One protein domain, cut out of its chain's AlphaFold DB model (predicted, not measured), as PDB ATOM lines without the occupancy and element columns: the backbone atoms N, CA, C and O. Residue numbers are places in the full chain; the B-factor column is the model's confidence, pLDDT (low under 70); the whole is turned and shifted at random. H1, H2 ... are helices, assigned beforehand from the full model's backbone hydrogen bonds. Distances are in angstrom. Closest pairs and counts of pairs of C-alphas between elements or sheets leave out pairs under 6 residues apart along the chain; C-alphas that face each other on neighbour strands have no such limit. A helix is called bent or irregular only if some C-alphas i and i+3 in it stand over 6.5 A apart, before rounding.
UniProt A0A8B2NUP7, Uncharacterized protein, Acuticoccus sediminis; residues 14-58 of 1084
ATOM      1  N   ALA A  14      46.048 -17.064  16.862       68.94
ATOM      2  CA  ALA A  14      45.727 -15.742  16.330       68.94
ATOM      3  C   ALA A  14      46.202 -14.618  17.257       68.94
ATOM      4  O   ALA A  14      46.716 -13.618  16.773       68.94
ATOM      5  N   GLU A  15      46.116 -14.813  18.577       59.69
ATOM      6  CA  GLU A  15      46.577 -13.853  19.592       59.69
ATOM      7  C   GLU A  15      48.064 -13.520  19.443       59.69
ATOM      8  O   GLU A  15      48.468 -12.358  19.512       59.69
ATOM      9  N   ARG A  16      48.888 -14.536  19.153       73.12
ATOM     10  CA  ARG A  16      50.316 -14.338  18.884       73.12
ATOM     11  C   ARG A  16      50.518 -13.453  17.657       73.12
ATOM     12  O   ARG A  16      51.391 -12.592  17.662       73.12
ATOM     13  N   TRP A  17      49.742 -13.678  16.602       77.12
ATOM     14  CA  TRP A  17      49.871 -12.920  15.362       77.12
ATOM     15  C   TRP A  17      49.302 -11.506  15.477       77.12
ATOM     16  O   TRP A  17      49.911 -10.591  14.938       77.12
ATOM     17  N   THR A  18      48.230 -11.292  16.239       76.81
ATOM     18  CA  THR A  18      47.703  -9.954  16.545       76.81
ATOM     19  C   THR A  18      48.768  -9.048  17.165       76.81
ATOM     20  O   THR A  18      48.897  -7.906  16.748       76.81
ATOM     21  N   GLY A  19      49.590  -9.559  18.088       69.19
ATOM     22  CA  GLY A  19      50.664  -8.764  18.697       69.19
ATOM     23  C   GLY A  19      51.958  -8.668  17.874       69.19
ATOM     24  O   GLY A  19      52.671  -7.669  17.955       69.19
ATOM     25  N   GLU A  20      52.310  -9.704  17.108       75.25
ATOM     26  CA  GLU A  20      53.618  -9.781  16.435       75.25
ATOM     27  C   GLU A  20      53.604  -9.273  14.990       75.25
ATOM     28  O   GLU A  20      54.620  -8.776  14.500       75.25
ATOM     29  N   LEU A  21      52.475  -9.378  14.284       81.62
ATOM     30  CA  LEU A  21      52.406  -9.020  12.868       81.62
ATOM     31  C   LEU A  21      52.619  -7.516  12.606       81.62
ATOM     32  O   LEU A  21      53.384  -7.212  11.688       81.62
ATOM     33  N   PRO A  22      52.057  -6.578  13.401       79.81
ATOM     34  CA  PRO A  22      52.343  -5.149  13.244       79.81
ATOM     35  C   PRO A  22      53.839  -4.833  13.377       79.81
ATOM     36  O   PRO A  22      54.405  -4.123  12.548       79.81
ATOM     37  N   LYS A  23      54.519  -5.454  14.354       80.00
ATOM     38  CA  LYS A  23      55.970  -5.300  14.582       80.00
ATOM     39  C   LYS A  23      56.814  -5.868  13.439       80.00
ATOM     40  O   LYS A  23      57.893  -5.365  13.140       80.00
ATOM     41  N   LEU A  24      56.360  -6.956  12.816       76.94
ATOM     42  CA  LEU A  24      57.047  -7.540  11.663       76.94
ATOM     43  C   LEU A  24      56.878  -6.663  10.421       76.94
ATOM     44  O   LEU A  24      57.857  -6.424   9.714       76.94
ATOM     45  N   LEU A  25      55.669  -6.152  10.182       80.00
ATOM     46  CA  LEU A  25      55.363  -5.290   9.041       80.00
ATOM     47  C   LEU A  25      56.019  -3.909   9.155       80.00
ATOM     48  O   LEU A  25      56.478  -3.389   8.141       80.00
ATOM     49  N   SER A  26      56.192  -3.370  10.367       77.12
ATOM     50  CA  SER A  26      56.978  -2.146  10.583       77.12
ATOM     51  C   SER A  26      58.464  -2.308  10.235       77.12
ATOM     52  O   SER A  26      59.150  -1.323   9.983       77.12
ATOM     53  N   SER A  27      58.963  -3.547  10.159       78.19
ATOM     54  CA  SER A  27      60.335  -3.862   9.737       78.19
ATOM     55  C   SER A  27      60.480  -4.156   8.236       78.19
ATOM     56  O   SER A  27      61.549  -4.595   7.794       78.19
ATOM     57  N   ALA A  28      59.409  -3.976   7.452       75.69
ATOM     58  CA  ALA A  28      59.419  -4.215   6.014       75.69
ATOM     59  C   ALA A  28      60.347  -3.229   5.285       75.69
ATOM     60  O   ALA A  28      60.406  -2.043   5.594       75.69
ATOM     61  N   GLY A  29      61.071  -3.732   4.288       69.38
ATOM     62  CA  GLY A  29      62.008  -2.950   3.484       69.38
ATOM     63  C   GLY A  29      62.492  -3.740   2.263       69.38
ATOM     64  O   GLY A  29      62.036  -4.867   2.050       69.38
ATOM     65  N   PRO A  30      63.436  -3.210   1.462       59.56
ATOM     66  CA  PRO A  30      63.899  -3.855   0.225       59.56
ATOM     67  C   PRO A  30      64.385  -5.305   0.417       59.56
ATOM     68  O   PRO A  30      64.130  -6.162  -0.431       59.56
ATOM     69  N   GLU A  31      64.996  -5.586   1.573       57.91
ATOM     70  CA  GLU A  31      65.566  -6.887   1.960       57.91
ATOM     71  C   GLU A  31      64.597  -7.794   2.749       57.91
ATOM     72  O   GLU A  31      64.905  -8.958   3.014       57.91
ATOM     73  N   ARG A  32      63.424  -7.288   3.167       63.41
ATOM     74  CA  ARG A  32      62.455  -8.014   4.010       63.41
ATOM     75  C   ARG A  32      61.035  -7.812   3.492       63.41
ATOM     76  O   ARG A  32      60.401  -6.798   3.768       63.41
ATOM     77  N   LYS A  33      60.544  -8.805   2.746       68.88
ATOM     78  CA  LYS A  33      59.204  -8.805   2.140       68.88
ATOM     79  C   LYS A  33      58.285  -9.785   2.861       68.88
ATOM     80  O   LYS A  33      58.630 -10.955   3.022       68.88
ATOM     81  N   PHE A  34      57.100  -9.315   3.229       76.38
ATOM     82  CA  PHE A  34      56.055 -10.112   3.864       76.38
ATOM     83  C   PHE A  34      54.817 -10.124   2.960       76.38
ATOM     84  O   PHE A  34      54.433  -9.088   2.429       76.38
ATOM     85  N   VAL A  35      54.200 -11.293   2.771       79.56
ATOM     86  CA  VAL A  35      52.907 -11.427   2.080       79.56
ATOM     87  C   VAL A  35      51.963 -12.161   3.015       79.56
ATOM     88  O   VAL A  35      52.209 -13.315   3.377       79.56
ATOM     89  N   VAL A  36      50.897 -11.476   3.414       80.44
ATOM     90  CA  VAL A  36      49.888 -11.981   4.343       80.44
ATOM     91  C   VAL A  36      48.533 -11.899   3.659       80.44
ATOM     92  O   VAL A  36      48.168 -10.864   3.116       80.44
ATOM     93  N   THR A  37      47.791 -13.001   3.669       81.19
ATOM     94  CA  THR A  37      46.425 -13.063   3.138       81.19
ATOM     95  C   THR A  37      45.487 -13.421   4.276       81.19
ATOM     96  O   THR A  37      45.658 -14.488   4.874       81.19
ATOM     97  N   SER A  38      44.506 -12.567   4.548       76.69
ATOM     98  CA  SER A  38      43.447 -12.835   5.519       76.69
ATOM     99  C   SER A  38      42.093 -12.423   4.956       76.69
ATOM    100  O   SER A  38      42.023 -11.557   4.083       76.69
ATOM    101  N   ARG A  39      41.018 -13.071   5.412       76.12
ATOM    102  CA  ARG A  39      39.665 -12.610   5.084       76.12
ATOM    103  C   ARG A  39      39.328 -11.366   5.901       76.12
ATOM    104  O   ARG A  39      39.611 -11.315   7.096       76.12
ATOM    105  N   SER A  40      38.639 -10.411   5.280       66.75
ATOM    106  CA  SER A  40      38.262  -9.141   5.911       66.75
ATOM    107  C   SER A  40      37.460  -9.324   7.206       66.75
ATOM    108  O   SER A  40      37.669  -8.583   8.157       66.75
ATOM    109  N   ASP A  41      36.596 -10.340   7.286       60.56
ATOM    110  CA  ASP A  41      35.791 -10.640   8.478       60.56
ATOM    111  C   ASP A  41      36.601 -11.268   9.625       60.56
ATOM    112  O   ASP A  41      36.366 -10.962  10.796       60.56
ATOM    113  N   VAL A  42      37.586 -12.113   9.311       69.94
ATOM    114  CA  VAL A  42      38.505 -12.687  10.309       69.94
ATOM    115  C   VAL A  42      39.430 -11.605  10.863       69.94
ATOM    116  O   VAL A  42      39.609 -11.525  12.077       69.94
ATOM    117  N   LEU A  43      39.960 -10.743   9.994       73.81
ATOM    118  CA  LEU A  43      40.793  -9.614  10.395       73.81
ATOM    119  C   LEU A  43      40.020  -8.622  11.277       73.81
ATOM    120  O   LEU A  43      40.510  -8.230  12.331       73.81
ATOM    121  N   GLN A  44      38.779  -8.288  10.908       67.50
ATOM    122  CA  GLN A  44      37.903  -7.463  11.749       67.50
ATOM    123  C   GLN A  44      37.620  -8.124  13.103       67.50
ATOM    124  O   GLN A  44      37.625  -7.452  14.135       67.50
ATOM    125  N   SER A  45      37.420  -9.445  13.118       65.75
ATOM    126  CA  SER A  45      37.216 -10.211  14.353       65.75
ATOM    127  C   SER A  45      38.447 -10.207  15.261       65.75
ATOM    128  O   SER A  45      38.290 -10.300  16.476       65.75
ATOM    129  N   ALA A  46      39.652 -10.087  14.693       65.00
ATOM    130  CA  ALA A  46      40.911  -9.990  15.432       65.00
ATOM    131  C   ALA A  46      41.086  -8.643  16.161       65.00
ATOM    132  O   ALA A  46      41.956  -8.534  17.023       65.00
ATOM    133  N   GLY A  47      40.249  -7.645  15.852       64.94
ATOM    134  CA  GLY A  47      40.181  -6.365  16.552       64.94
ATOM    135  C   GLY A  47      40.164  -5.173  15.595       64.94
ATOM    136  O   GLY A  47      40.929  -5.109  14.628       64.94
ATOM    137  N   ALA A  48      39.314  -4.185  15.888       61.12
ATOM    138  CA  ALA A  48      39.231  -2.950  15.107       61.12
ATOM    139  C   ALA A  48      40.530  -2.124  15.182       61.12
ATOM    140  O   ALA A  48      40.945  -1.545  14.182       61.12
ATOM    141  N   GLU A  49      41.206  -2.126  16.335       60.59
ATOM    142  CA  GLU A  49      42.492  -1.438  16.518       60.59
ATOM    143  C   GLU A  49      43.620  -2.117  15.737       60.59
ATOM    144  O   GLU A  49      44.332  -1.442  15.004       60.59
ATOM    145  N   LEU A  50      43.708  -3.451  15.757       71.88
ATOM    146  CA  LEU A  50      44.634  -4.183  14.888       71.88
ATOM    147  C   LEU A  50      44.368  -3.874  13.406       71.88
ATOM    148  O   LEU A  50      45.294  -3.649  12.633       71.88
ATOM    149  N   THR A  51      43.098  -3.840  12.995       70.50
ATOM    150  CA  THR A  51      42.730  -3.491  11.614       70.50
ATOM    151  C   THR A  51      43.204  -2.076  11.267       70.50
ATOM    152  O   THR A  51      43.722  -1.847  10.175       70.50
ATOM    153  N   LYS A  52      43.089  -1.129  12.206       72.12
ATOM    154  CA  LYS A  52      43.578   0.247  12.065       72.12
ATOM    155  C   LYS A  52      45.107   0.309  11.968       72.12
ATOM    156  O   LYS A  52      45.614   0.989  11.079       72.12
ATOM    157  N   GLU A  53      45.824  -0.432  12.812       74.25
ATOM    158  CA  GLU A  53      47.291  -0.547  12.785       74.25
ATOM    159  C   GLU A  53      47.807  -1.169  11.485       74.25
ATOM    160  O   GLU A  53      48.820  -0.738  10.942       74.25
ATOM    161  N   LEU A  54      47.099  -2.172  10.964       77.31
ATOM    162  CA  LEU A  54      47.483  -2.882   9.747       77.31
ATOM    163  C   LEU A  54      47.023  -2.188   8.465       77.31
ATOM    164  O   LEU A  54      47.548  -2.502   7.398       77.31
ATOM    165  N   THR A  55      46.105  -1.220   8.559       80.12
ATOM    166  CA  THR A  55      45.557  -0.467   7.417       80.12
ATOM    167  C   THR A  55      46.629   0.031   6.430       80.12
ATOM    168  O   THR A  55      46.401  -0.107   5.230       80.12
ATOM    169  N   PRO A  56      47.801   0.557   6.856       73.31
ATOM    170  CA  PRO A  56      48.849   1.005   5.930       73.31
ATOM    171  C   PRO A  56      49.427  -0.100   5.031       73.31
ATOM    172  O   PRO A  56      49.983   0.199   3.979       73.31
ATOM    173  N   TYR A  57      49.308  -1.368   5.434       76.25
ATOM    174  CA  TYR A  57      49.869  -2.532   4.742       76.25
ATOM    175  C   TYR A  57      48.810  -3.365   4.003       76.25
ATOM    176  O   TYR A  57      49.135  -4.392   3.403       76.25
ATOM    177  N   MET A  58      47.537  -2.971   4.077       79.12
ATOM    178  CA  MET A  58      46.419  -3.741   3.542       79.12
ATOM    179  C   MET A  58      46.126  -3.374   2.088       79.12
ATOM    180  O   MET A  58      45.850  -2.221   1.768       79.12
TER     181      MET A  58
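Overview. This is residues 14 to 58 of the 1084 residues of an uncharacterized protein of Acuticoccus sediminis (UniProt A0A8B2NUP7). Two helices, H1 and H3, lie side by side and run the same way; short H2 sits at one end, and a long link, residues 26 to 39, runs out past the other end and folds back to H2. The printed part has 45 residues with three named helices, H1, H2, H3, and no named strand: all helix. It is compact but elongated, radius of gyration of the C-alphas 10.5 A, spanning 31 by 17 by 15 A.

Arrangement. H1, residues 14 to 25, touches H3, residues 48 to 57; their closest C-alphas, of Pro 22 and Leu 54, are 6.4 A apart. They run the same way at a shallow tilt of 33 degrees, only just short of steep. H2, residues 40 to 45, is close to H3 but not clearly touching; their closest C-alphas, of Gln 44 and Thr 51, are 6.3 A apart. H2 and H3 run opposite ways at a steep tilt of 38 degrees. H1 and H2 are apart. Every O i to N i+4 pair is within hydrogen-bond range in H2, 6 of 8 in H1, 4 of 6 in H3.

Along the chain. H1, 16.0 A long, begins at C-alpha 14 (45.727, -15.742, 16.330) and is only just irregular: C-alphas 19 and 22 are 6.8 A apart. H2 is 8.6 A long. H3, 14.9 A, ends at C-alpha 57 (49.869, -2.532, 4.742) and is irregular: C-alphas 53 and 56 are 7.2 A apart.

Size, cuts and confidence. The C-alphas farthest apart, of Glu 31 and Ser 45, are 31.1 A apart. The printed part has no cut; the link H1 to H2 is long, H2 to H3 tight. Mean pLDDT of the printed part is 72.2; 17 residues are under 70, among them 29 to 33 and 44 to 49.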